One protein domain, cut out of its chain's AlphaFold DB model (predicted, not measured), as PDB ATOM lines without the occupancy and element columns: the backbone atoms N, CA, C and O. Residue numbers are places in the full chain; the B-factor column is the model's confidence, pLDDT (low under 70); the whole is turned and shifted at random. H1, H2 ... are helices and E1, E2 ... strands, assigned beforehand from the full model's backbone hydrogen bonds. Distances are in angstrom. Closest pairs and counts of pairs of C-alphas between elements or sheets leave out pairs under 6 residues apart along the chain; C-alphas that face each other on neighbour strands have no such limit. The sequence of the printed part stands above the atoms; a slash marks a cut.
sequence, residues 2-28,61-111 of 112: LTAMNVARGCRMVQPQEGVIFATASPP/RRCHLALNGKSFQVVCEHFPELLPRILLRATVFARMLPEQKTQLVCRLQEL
ATOM      1  N   LEU A   2     -54.708 -25.776 -45.593       85.19
ATOM      2  CA  LEU A   2     -56.014 -25.244 -45.181       85.19
ATOM      3  C   LEU A   2     -56.966 -26.287 -44.563       85.19
ATOM      4  O   LEU A   2     -57.488 -26.058 -43.483       85.19
ATOM      5  N   THR A   3     -57.104 -27.478 -45.156       90.69
ATOM      6  CA  THR A   3     -57.920 -28.560 -44.568       90.69
ATOM      7  C   THR A   3     -57.450 -28.969 -43.170       90.69
ATOM      8  O   THR A   3     -58.263 -29.097 -42.266       90.69
ATOM      9  N   ALA A   4     -56.137 -29.133 -42.970       91.44
ATOM     10  CA  ALA A   4     -55.581 -29.493 -41.666       91.44
ATOM     11  C   ALA A   4     -55.797 -28.377 -40.631       91.44
ATOM     12  O   ALA A   4     -56.070 -28.669 -39.474       91.44
ATOM     13  N   MET A   5     -55.743 -27.112 -41.057       90.94
ATOM     14  CA  MET A   5     -56.070 -25.967 -40.205       90.94
ATOM     15  C   MET A   5     -57.551 -25.929 -39.821       90.94
ATOM     16  O   MET A   5     -57.868 -25.705 -38.657       90.94
ATOM     17  N   ASN A   6     -58.453 -26.200 -40.767       90.75
ATOM     18  CA  ASN A   6     -59.888 -26.274 -40.489       90.75
ATOM     19  C   ASN A   6     -60.197 -27.388 -39.480       90.75
ATOM     20  O   ASN A   6     -60.959 -27.167 -38.544       90.75
ATOM     21  N   VAL A   7     -59.553 -28.554 -39.623       94.25
ATOM     22  CA  VAL A   7     -59.655 -29.649 -38.644       94.25
ATOM     23  C   VAL A   7     -59.077 -29.227 -37.292       94.25
ATOM     24  O   VAL A   7     -59.728 -29.423 -36.274       94.25
ATOM     25  N   ALA A   8     -57.906 -28.587 -37.262       93.00
ATOM     26  CA  ALA A   8     -57.297 -28.109 -36.021       93.00
ATOM     27  C   ALA A   8     -58.191 -27.123 -35.257       93.00
ATOM     28  O   ALA A   8     -58.303 -27.227 -34.036       93.00
ATOM     29  N   ARG A   9     -58.879 -26.227 -35.970       91.19
ATOM     30  CA  ARG A   9     -59.870 -25.315 -35.385       91.19
ATOM     31  C   ARG A   9     -61.129 -26.042 -34.922       91.19
ATOM     32  O   ARG A   9     -61.574 -25.829 -33.798       91.19
ATOM     33  N   GLY A  10     -61.668 -26.950 -35.738       92.00
ATOM     34  CA  GLY A  10     -62.837 -27.760 -35.375       92.00
ATOM     35  C   GLY A  10     -62.606 -28.631 -34.134       92.00
ATOM     36  O   GLY A  10     -63.492 -28.763 -33.295       92.00
ATOM     37  N   CYS A  11     -61.390 -29.155 -33.971       94.56
ATOM     38  CA  CYS A  11     -60.971 -29.948 -32.816       94.56
ATOM     39  C   CYS A  11     -60.447 -29.105 -31.640       94.56
ATOM     40  O   CYS A  11     -59.961 -29.679 -30.670       94.56
ATOM     41  N   ARG A  12     -60.520 -27.766 -31.711       90.81
ATOM     42  CA  ARG A  12     -60.027 -26.835 -30.676       90.81
ATOM     43  C   ARG A  12     -58.539 -26.990 -30.332       90.81
ATOM     44  O   ARG A  12     -58.118 -26.597 -29.251       90.81
ATOM     45  N   MET A  13     -57.737 -27.530 -31.250       92.75
ATOM     46  CA  MET A  13     -56.273 -27.494 -31.135       92.75
ATOM     47  C   MET A  13     -55.730 -26.076 -31.363       92.75
ATOM     48  O   MET A  13     -54.644 -25.756 -30.898       92.75
ATOM     49  N   VAL A  14     -56.486 -25.260 -32.105       90.62
ATOM     50  CA  VAL A  14     -56.251 -23.832 -32.346       90.62
ATOM     51  C   VAL A  14     -57.576 -23.112 -32.120       90.62
ATOM     52  O   VAL A  14     -58.559 -23.406 -32.809       90.62
ATOM     53  N   GLN A  15     -57.635 -22.191 -31.167       86.94
ATOM     54  CA  GLN A  15     -58.833 -21.404 -30.891       86.94
ATOM     55  C   GLN A  15     -59.034 -20.308 -31.954       86.94
ATOM     56  O   GLN A  15     -58.069 -19.844 -32.557       86.94
ATOM     57  N   PRO A  16     -60.275 -19.834 -32.182       82.00
ATOM     58  CA  PRO A  16     -60.550 -18.776 -33.164       82.00
ATOM     59  C   PRO A  16     -59.822 -17.451 -32.890       82.00
ATOM     60  O   PRO A  16     -59.553 -16.700 -33.816       82.00
ATOM     61  N   GLN A  17     -59.517 -17.179 -31.621       81.94
ATOM     62  CA  GLN A  17     -58.806 -15.986 -31.151       81.94
ATOM     63  C   GLN A  17     -57.276 -16.133 -31.165       81.94
ATOM     64  O   GLN A  17     -56.563 -15.164 -30.916       81.94
ATOM     65  N   GLU A  18     -56.764 -17.339 -31.428       86.31
ATOM     66  CA  GLU A  18     -55.329 -17.608 -31.480       86.31
ATOM     67  C   GLU A  18     -54.809 -17.444 -32.911       86.31
ATOM     68  O   GLU A  18     -55.327 -18.025 -33.872       86.31
ATOM     69  N   GLY A  19     -53.747 -16.651 -33.051       87.00
ATOM     70  CA  GLY A  19     -53.099 -16.415 -34.333       87.00
ATOM     71  C   GLY A  19     -52.392 -17.668 -34.846       87.00
ATOM     72  O   GLY A  19     -51.809 -18.443 -34.082       87.00
ATOM     73  N   VAL A  20     -52.398 -17.852 -36.165       89.50
ATOM     74  CA  VAL A  20     -51.673 -18.943 -36.827       89.50
ATOM     75  C   VAL A  20     -50.652 -18.360 -37.779       89.50
ATOM     76  O   VAL A  20     -50.964 -17.485 -38.585       89.50
ATOM     77  N   ILE A  21     -49.441 -18.899 -37.725       91.75
ATOM     78  CA  ILE A  21     -48.334 -18.496 -38.580       91.75
ATOM     79  C   ILE A  21     -47.823 -19.717 -39.342       91.75
ATOM     80  O   ILE A  21     -47.450 -20.740 -38.766       91.75
ATOM     81  N   PHE A  22     -47.794 -19.605 -40.666       92.25
ATOM     82  CA  PHE A  22     -47.207 -20.600 -41.546       92.25
ATOM     83  C   PHE A  22     -45.697 -20.412 -41.613       92.25
ATOM     84  O   PHE A  22     -45.215 -19.424 -42.168       92.25
ATOM     85  N   ALA A  23     -44.947 -21.387 -41.105       93.06
ATOM     86  CA  ALA A  23     -43.506 -21.427 -41.299       93.06
ATOM     87  C   ALA A  23     -43.200 -22.127 -42.630       93.06
ATOM     88  O   ALA A  23     -43.392 -23.334 -42.807       93.06
ATOM     89  N   THR A  24     -42.773 -21.320 -43.599       93.00
ATOM     90  CA  THR A  24     -42.478 -21.728 -44.969       93.00
ATOM     91  C   THR A  24     -40.985 -21.618 -45.208       93.00
ATOM     92  O   THR A  24     -40.440 -20.520 -45.259       93.00
ATOM     93  N   ALA A  25     -40.339 -22.760 -45.401       93.81
ATOM     94  CA  ALA A  25     -38.932 -22.834 -45.754       93.81
ATOM     95  C   ALA A  25     -38.744 -23.255 -47.215       93.81
ATOM     96  O   ALA A  25     -39.516 -24.071 -47.735       93.81
ATOM     97  N   SER A  26     -37.724 -22.692 -47.863       93.38
ATOM     98  CA  SER A  26     -37.297 -23.023 -49.222       93.38
ATOM     99  C   SER A  26     -35.831 -23.469 -49.231       93.38
ATOM    100  O   SER A  26     -35.010 -22.807 -48.587       93.38
ATOM    101  N   PRO A  27     -35.483 -24.531 -49.980       90.88
ATOM    102  CA  PRO A  27     -34.107 -25.007 -50.070       90.88
ATOM    103  C   PRO A  27     -33.203 -23.966 -50.757       90.88
ATOM    104  O   PRO A  27     -33.715 -23.090 -51.469       90.88
ATOM    105  N   PRO A  28     -31.875 -24.053 -50.572       90.44
ATOM    106  CA  PRO A  28     -30.930 -23.195 -51.271       90.44
ATOM    107  C   PRO A  28     -31.015 -23.443 -52.784       90.44
ATOM    108  O   PRO A  28     -31.036 -24.580 -53.253       90.44
ATOM    109  N   ARG A  61     -45.536 -16.013 -28.021       59.59
ATOM    110  CA  ARG A  61     -45.970 -17.319 -27.448       59.59
ATOM    111  C   ARG A  61     -47.472 -17.624 -27.587       59.59
ATOM    112  O   ARG A  61     -47.871 -18.744 -27.300       59.59
ATOM    113  N   ARG A  62     -48.287 -16.654 -28.011       68.19
ATOM    114  CA  ARG A  62     -49.742 -16.776 -28.210       68.19
ATOM    115  C   ARG A  62     -50.141 -17.165 -29.643       68.19
ATOM    116  O   ARG A  62     -51.317 -17.099 -29.978       68.19
ATOM    117  N   CYS A  63     -49.174 -17.540 -30.483       81.88
ATOM    118  CA  CYS A  63     -49.420 -17.923 -31.872       81.88
ATOM    119  C   CYS A  63     -48.980 -19.365 -32.143       81.88
ATOM    120  O   CYS A  63     -47.861 -19.760 -31.786       81.88
ATOM    121  N   HIS A  64     -49.832 -20.108 -32.849       90.69
ATOM    122  CA  HIS A  64     -49.555 -21.465 -33.309       90.69
ATOM    123  C   HIS A  64     -48.726 -21.445 -34.586       90.69
ATOM    124  O   HIS A  64     -48.998 -20.670 -35.507       90.69
ATOM    125  N   LEU A  65     -47.753 -22.351 -34.679       92.88
ATOM    126  CA  LEU A  65     -47.050 -22.596 -35.933       92.88
ATOM    127  C   LEU A  65     -47.694 -23.747 -36.709       92.88
ATOM    128  O   LEU A  65     -48.109 -24.765 -36.145       92.88
ATOM    129  N   ALA A  66     -47.736 -23.585 -38.027       94.56
ATOM    130  CA  ALA A  66     -48.149 -24.622 -38.956       94.56
ATOM    131  C   ALA A  66     -47.096 -24.800 -40.057       94.56
ATOM    132  O   ALA A  66     -46.679 -23.832 -40.694       94.56
ATOM    133  N   LEU A  67     -46.677 -26.045 -40.289       94.94
ATOM    134  CA  LEU A  67     -45.667 -26.401 -41.288       94.94
ATOM    135  C   LEU A  67     -46.153 -27.507 -42.214       94.94
ATOM    136  O   LEU A  67     -46.951 -28.374 -41.848       94.94
ATOM    137  N   ASN A  68     -45.627 -27.491 -43.437       95.31
ATOM    138  CA  ASN A  68     -45.768 -28.604 -44.366       95.31
ATOM    139  C   ASN A  68     -44.489 -29.450 -44.430       95.31
ATOM    140  O   ASN A  68     -43.419 -28.974 -44.054       95.31
ATOM    141  N   GLY A  69     -44.590 -30.668 -44.965       95.31
ATOM    142  CA  GLY A  69     -43.451 -31.583 -45.086       95.31
ATOM    143  C   GLY A  69     -42.250 -31.035 -45.854       95.31
ATOM    144  O   GLY A  69     -41.119 -31.235 -45.424       95.31
ATOM    145  N   LYS A  70     -42.461 -30.268 -46.934       95.38
ATOM    146  CA  LYS A  70     -41.350 -29.650 -47.684       95.38
ATOM    147  C   LYS A  70     -40.586 -28.651 -46.819       95.38
ATOM    148  O   LYS A  70     -39.366 -28.679 -46.770       95.38
ATOM    149  N   SER A  71     -41.309 -27.778 -46.122       95.44
ATOM    150  CA  SER A  71     -40.702 -26.786 -45.235       95.44
ATOM    151  C   SER A  71     -40.055 -27.432 -44.012       95.44
ATOM    152  O   SER A  71     -38.970 -27.020 -43.633       95.44
ATOM    153  N   PHE A  72     -40.666 -28.470 -43.437       96.38
ATOM    154  CA  PHE A  72     -40.074 -29.232 -42.337       96.38
ATOM    155  C   PHE A  72     -38.734 -29.855 -42.728       96.38
ATOM    156  O   PHE A  72     -37.769 -29.718 -41.987       96.38
ATOM    157  N   GLN A  73     -38.648 -30.460 -43.914       96.00
ATOM    158  CA  GLN A  73     -37.395 -31.024 -44.405       96.00
ATOM    159  C   GLN A  73     -36.296 -29.960 -44.527       96.00
ATOM    160  O   GLN A  73     -35.206 -30.143 -43.998       96.00
ATOM    161  N   VAL A  74     -36.605 -28.815 -45.141       95.81
ATOM    162  CA  VAL A  74     -35.642 -27.709 -45.263       95.81
ATOM    163  C   VAL A  74     -35.227 -27.177 -43.887       95.81
ATOM    164  O   VAL A  74     -34.059 -26.866 -43.694       95.81
ATOM    165  N   VAL A  75     -36.146 -27.089 -42.918       95.31
ATOM    166  CA  VAL A  75     -35.812 -26.690 -41.538       95.31
ATOM    167  C   VAL A  75     -34.858 -27.692 -40.890       95.31
ATOM    168  O   VAL A  75     -33.867 -27.281 -40.297       95.31
ATOM    169  N   CYS A  76     -35.111 -28.993 -41.034       93.88
ATOM    170  CA  CYS A  76     -34.224 -30.030 -40.511       93.88
ATOM    171  C   CYS A  76     -32.817 -29.980 -41.124       93.88
ATOM    172  O   CYS A  76     -31.848 -30.256 -40.421       93.88
ATOM    173  N   GLU A  77     -32.709 -29.667 -42.417       94.38
ATOM    174  CA  GLU A  77     -31.444 -29.679 -43.162       94.38
ATOM    175  C   GLU A  77     -30.646 -28.376 -43.019       94.38
ATOM    176  O   GLU A  77     -29.419 -28.410 -42.967       94.38
ATOM    177  N   HIS A  78     -31.327 -27.229 -42.962       94.44
ATOM    178  CA  HIS A  78     -30.688 -25.915 -43.091       94.44
ATOM    179  C   HIS A  78     -30.885 -24.981 -41.897       94.44
ATOM    180  O   HIS A  78     -30.186 -23.976 -41.827       94.44
ATOM    181  N   PHE A  79     -31.812 -25.288 -40.987       94.00
ATOM    182  CA  PHE A  79     -32.102 -24.470 -39.803       94.00
ATOM    183  C   PHE A  79     -32.189 -25.326 -38.520       94.00
ATOM    184  O   PHE A  79     -33.191 -25.248 -37.791       94.00
ATOM    185  N   PRO A  80     -31.190 -26.188 -38.233       92.25
ATOM    186  CA  PRO A  80     -31.240 -27.106 -37.096       92.25
ATOM    187  C   PRO A  80     -31.328 -26.382 -35.746       92.25
ATOM    188  O   PRO A  80     -31.959 -26.890 -34.822       92.25
ATOM    189  N   GLU A  81     -30.772 -25.175 -35.628       91.25
ATOM    190  CA  GLU A  81     -30.850 -24.347 -34.423       91.25
ATOM    191  C   GLU A  81     -32.268 -23.832 -34.123       91.25
ATOM    192  O   GLU A  81     -32.640 -23.651 -32.960       91.25
ATOM    193  N   LEU A  82     -33.095 -23.641 -35.156       90.56
ATOM    194  CA  LEU A  82     -34.490 -23.214 -35.008       90.56
ATOM    195  C   LEU A  82     -35.447 -24.398 -34.845       90.56
ATOM    196  O   LEU A  82     -36.558 -24.217 -34.335       90.56
ATOM    197  N   LEU A  83     -35.028 -25.604 -35.236       92.06
ATOM    198  CA  LEU A  83     -35.861 -26.803 -35.230       92.06
ATOM    199  C   LEU A  83     -36.487 -27.093 -33.851       92.06
ATOM    200  O   LEU A  83     -37.713 -27.199 -33.810       92.06
ATOM    201  N   PRO A  84     -35.753 -27.138 -32.716       92.12
ATOM    202  CA  PRO A  84     -36.352 -27.383 -31.399       92.12
ATOM    203  C   PRO A  84     -37.478 -26.409 -31.060       92.12
ATOM    204  O   PRO A  84     -38.550 -26.791 -30.591       92.12
ATOM    205  N   ARG A  85     -37.257 -25.126 -31.351       90.44
ATOM    206  CA  ARG A  85     -38.221 -24.074 -31.044       90.44
ATOM    207  C   ARG A  85     -39.443 -24.135 -31.960       90.44
ATOM    208  O   ARG A  85     -40.553 -23.874 -31.504       90.44
ATOM    209  N   ILE A  86     -39.254 -24.489 -33.232       91.88
ATOM    210  CA  ILE A  86     -40.352 -24.730 -34.174       91.88
ATOM    211  C   ILE A  86     -41.170 -25.938 -33.720       91.88
ATOM    212  O   ILE A  86     -42.393 -25.850 -33.671       91.88
ATOM    213  N   LEU A  87     -40.515 -27.035 -33.335       93.12
ATOM    214  CA  LEU A  87     -41.167 -28.266 -32.894       93.12
ATOM    215  C   LEU A  87     -42.032 -28.069 -31.648       93.12
ATOM    216  O   LEU A  87     -43.170 -28.524 -31.627       93.12
ATOM    217  N   LEU A  88     -41.532 -27.339 -30.650       90.12
ATOM    218  CA  LEU A  88     -42.272 -27.060 -29.411       90.12
ATOM    219  C   LEU A  88     -43.479 -26.133 -29.609       90.12
ATOM    220  O   LEU A  88     -44.377 -26.096 -28.771       90.12
ATOM    221  N   ARG A  89     -43.493 -25.350 -30.689       89.56
ATOM    222  CA  ARG A  89     -44.520 -24.332 -30.953       89.56
ATOM    223  C   ARG A  89     -45.483 -24.684 -32.076       89.56
ATOM    224  O   ARG A  89     -46.532 -24.052 -32.211       89.56
ATOM    225  N   ALA A  90     -45.110 -25.629 -32.925       92.69
ATOM    226  CA  ALA A  90     -45.938 -26.063 -34.025       92.69
ATOM    227  C   ALA A  90     -47.047 -26.977 -33.525       92.69
ATOM    228  O   ALA A  90     -46.824 -27.981 -32.859       92.69
ATOM    229  N   THR A  91     -48.270 -26.614 -33.886       94.12
ATOM    230  CA  THR A  91     -49.475 -27.373 -33.547       94.12
ATOM    231  C   THR A  91     -49.946 -28.198 -34.736       94.12
ATOM    232  O   THR A  91     -50.558 -29.247 -34.564       94.12
ATOM    233  N   VAL A  92     -49.643 -27.754 -35.961       95.19
ATOM    234  CA  VAL A  92     -50.101 -28.420 -37.182       95.19
ATOM    235  C   VAL A  92     -48.922 -28.762 -38.086       95.19
ATOM    236  O   VAL A  92     -48.260 -27.886 -38.641       95.19
ATOM    237  N   PHE A  93     -48.726 -30.058 -38.310       95.62
ATOM    238  CA  PHE A  93     -47.810 -30.600 -39.309       95.62
ATOM    239  C   PHE A  93     -48.628 -31.299 -40.397       95.62
ATOM    240  O   PHE A  93     -49.310 -32.290 -40.139       95.62
ATOM    241  N   ALA A  94     -48.602 -30.778 -41.623       95.56
ATOM    242  CA  ALA A  94     -49.465 -31.252 -42.707       95.56
ATOM    243  C   ALA A  94     -48.672 -31.691 -43.943       95.56
ATOM    244  O   ALA A  94     -47.557 -31.239 -44.179       95.56
ATOM    245  N   ARG A  95     -49.285 -32.522 -44.800       94.88
ATOM    246  CA  ARG A  95     -48.657 -33.007 -46.050       94.88
ATOM    247  C   ARG A  95     -47.267 -33.628 -45.807       94.88
ATOM    248  O   ARG A  95     -46.336 -33.353 -46.556       94.88
ATOM    249  N   MET A  96     -47.146 -34.397 -44.726       96.19
ATOM    250  CA  MET A  96     -45.930 -35.120 -44.354       96.19
ATOM    251  C   MET A  96     -45.885 -36.474 -45.056       96.19
ATOM    252  O   MET A  96     -46.889 -37.194 -45.051       96.19
ATOM    253  N   LEU A  97     -44.720 -36.827 -45.590       96.75
ATOM    254  CA  LEU A  97     -44.400 -38.198 -45.986       96.75
ATOM    255  C   LEU A  97     -44.285 -39.103 -44.742       96.75
ATOM    256  O   LEU A  97     -44.028 -38.585 -43.648       96.75
ATOM    257  N   PRO A  98     -44.477 -40.430 -44.863       97.69
ATOM    258  CA  PRO A  98     -44.319 -41.361 -43.743       97.69
ATOM    259  C   PRO A  98     -42.978 -41.201 -43.014       97.69
ATOM    260  O   PRO A  98     -42.951 -41.086 -41.791       97.69
ATOM    261  N   GLU A  99     -41.885 -41.067 -43.761       96.62
ATOM    262  CA  GLU A  99     -40.526 -40.913 -43.233       96.62
ATOM    263  C   GLU A  99     -40.382 -39.601 -42.451       96.62
ATOM    264  O   GLU A  99     -39.794 -39.570 -41.371       96.62
ATOM    265  N   GLN A 100     -40.996 -38.523 -42.950       96.94
ATOM    266  CA  GLN A 100     -41.012 -37.223 -42.274       96.94
ATOM    267  C   GLN A 100     -41.783 -37.281 -40.951       96.94
ATOM    268  O   GLN A 100     -41.401 -36.611 -39.995       96.94
ATOM    269  N   LYS A 101     -42.848 -38.091 -40.860       96.31
ATOM    270  CA  LYS A 101     -43.574 -38.302 -39.595       96.31
ATOM    271  C   LYS A 101     -42.714 -39.047 -38.580       96.31
ATOM    272  O   LYS A 101     -42.680 -38.639 -37.425       96.31
ATOM    273  N   THR A 102     -42.012 -40.097 -39.005       97.12
ATOM    274  CA  THR A 102     -41.069 -40.819 -38.139       97.12
ATOM    275  C   THR A 102     -39.995 -39.870 -37.620       97.12
ATOM    276  O   THR A 102     -39.799 -39.769 -36.412       97.12
ATOM    277  N   GLN A 103     -39.378 -39.093 -38.514       95.81
ATOM    278  CA  GLN A 103     -38.367 -38.107 -38.142       95.81
ATOM    279  C   GLN A 103     -38.918 -37.061 -37.165       95.81
ATOM    280  O   GLN A 103     -38.264 -36.760 -36.172       95.81
ATOM    281  N   LEU A 104     -40.123 -36.534 -37.406       95.75
ATOM    282  CA  LEU A 104     -40.789 -35.593 -36.503       95.75
ATOM    283  C   LEU A 104     -40.937 -36.170 -35.088       95.75
ATOM    284  O   LEU A 104     -40.615 -35.487 -34.117       95.75
ATOM    285  N   VAL A 105     -41.394 -37.419 -34.967       95.69
ATOM    286  CA  VAL A 105     -41.551 -38.087 -33.668       95.69
ATOM    287  C   VAL A 105     -40.199 -38.284 -32.985       95.69
ATOM    288  O   VAL A 105     -40.075 -37.929 -31.815       95.69
ATOM    289  N   CYS A 106     -39.183 -38.775 -33.701       95.25
ATOM    290  CA  CYS A 106     -37.836 -38.947 -33.150       95.25
ATOM    291  C   CYS A 106     -37.272 -37.617 -32.633       95.25
ATOM    292  O   CYS A 106     -36.846 -37.531 -31.486       95.25
ATOM    293  N   ARG A 107     -37.362 -36.549 -33.434       93.81
ATOM    294  CA  ARG A 107     -36.889 -35.216 -33.040       93.81
ATOM    295  C   ARG A 107     -37.637 -34.656 -31.836       93.81
ATOM    296  O   ARG A 107     -37.018 -34.048 -30.980       93.81
ATOM    297  N   LEU A 108     -38.953 -34.856 -31.739       93.44
ATOM    298  CA  LEU A 108     -39.722 -34.436 -30.560       93.44
ATOM    299  C   LEU A 108     -39.335 -35.218 -29.298       93.44
ATOM    300  O   LEU A 108     -39.374 -34.663 -28.204       93.44
ATOM    301  N   GLN A 109     -38.975 -36.495 -29.436       94.06
ATOM    302  CA  GLN A 109     -38.521 -37.323 -28.318       94.06
ATOM    303  C   GLN A 109     -37.130 -36.917 -27.812       94.06
ATOM    304  O   GLN A 109     -36.894 -37.021 -26.614       94.06
ATOM    305  N   GLU A 110     -36.255 -36.412 -28.688       92.25
ATOM    306  CA  GLU A 110     -34.927 -35.873 -28.340       92.25
ATOM    307  C   GLU A 110     -34.983 -34.576 -27.507       92.25
ATOM    308  O   GLU A 110     -33.978 -34.182 -26.926       92.25
ATOM    309  N   LEU A 111     -36.137 -33.894 -27.452       86.44
ATOM    310  CA  LEU A 111     -36.319 -32.628 -26.721       86.44
ATOM    311  C   LEU A 111     -36.822 -32.801 -25.278       86.44
ATOM    312  O   LEU A 111     -37.118 -31.799 -24.624       86.44
TER     313      LEU A 111
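This is residues 2 to 28 and 61 to 111 of the 112 residues of an uncharacterized protein of Hirundo rustica rustica (UniProt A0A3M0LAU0). A small, twisted sheet of three parallel strands has H1 over one face at E3 and H3 over the other at E2; H2 is beside E1 on H3's face, and H4 is off the sheet, near H2. Printed are 78 residues, with four named helices and three named strands in the order H1 E1 E2 H2 H3 E3 H4; the sheet's order is E1 E2 E3. The class is mixed, helices and strands. The whole is compact and rounded, with a radius of gyration of the C-alphas of 12.3 A and spans of 33 by 27 by 26 A.

Start at H1, residues 2 to 10, and look across to E3, residues 90 to 94: their closest C-alphas, those of Ala 4 and Ala 94, are 6.4 A apart. H1 is over E3, along the strands, at a height over the sheet of 8.9 A, on a local plane fitted to 6 C-alphas, only just enough; with 2 C-alphas falling on E2, residues 63 to 68, it is only just not over that strand. Next find edge strand E1, residues 19 to 26, parallel to E2 at 34 degrees, with N 21 and O 64 within hydrogen-bond range at 2.9 A. Inner strand E2 is parallel to edge strand E3 at 25 degrees, with N 67 and O 92 at 2.9 A. The sheet is only just strongly twisted, its C-alphas up to 4.3 A off its best plane. H2, residues 69 to 78, is on the face opposite H1, over none of the strands, but only just, 2 of its C-alphas falling on E1; its closest C-alpha to E1 is Ser 71, 4.4 A from that of Ala 25. H3, residues 83 to 89, is on the same face, over E2, slantwise at 40 degrees on the local plane. E2, H2, H3 and E3 form a strand-helix-strand unit, parallel neighbour strands with helices between, its crossover right-handed. H4, residues 98 to 109, is only just not on the sheet, with 4 pairs of C-alphas within 10 A. With residue 108 alone it only just touches H3, 3 pairs within 8 A, the closest C-alphas being Leu 87 and Leu 108 at 6.8 A. H1 is apart from H2, H3 and H4. In the four helices every O i to N i+4 pair is within hydrogen-bond range.

Find C-alpha 2 at (-56.014, -25.244, -45.181), where H1 begins; it measures 12.2 A. E1 runs 22.7 A from C-alpha 19 at (-53.099, -16.415, -34.333), and E2 16.8 A. H2 measures 14.1 A, H3 10.0 A and E3 10.7 A. H4 runs 17.0 A to C-alpha 109 at (-38.521, -37.323, -28.318).

The two farthest C-alphas, Gly 10 and Pro 28, are 35.9 A apart. Residues 29 to 60 are not printed; C-alphas 28 and 61 are 28.8 A apart across the cut. Of the links printed whole, none is long. The printed part's mean pLDDT is 91.9; residues 61 to 62 are under 70.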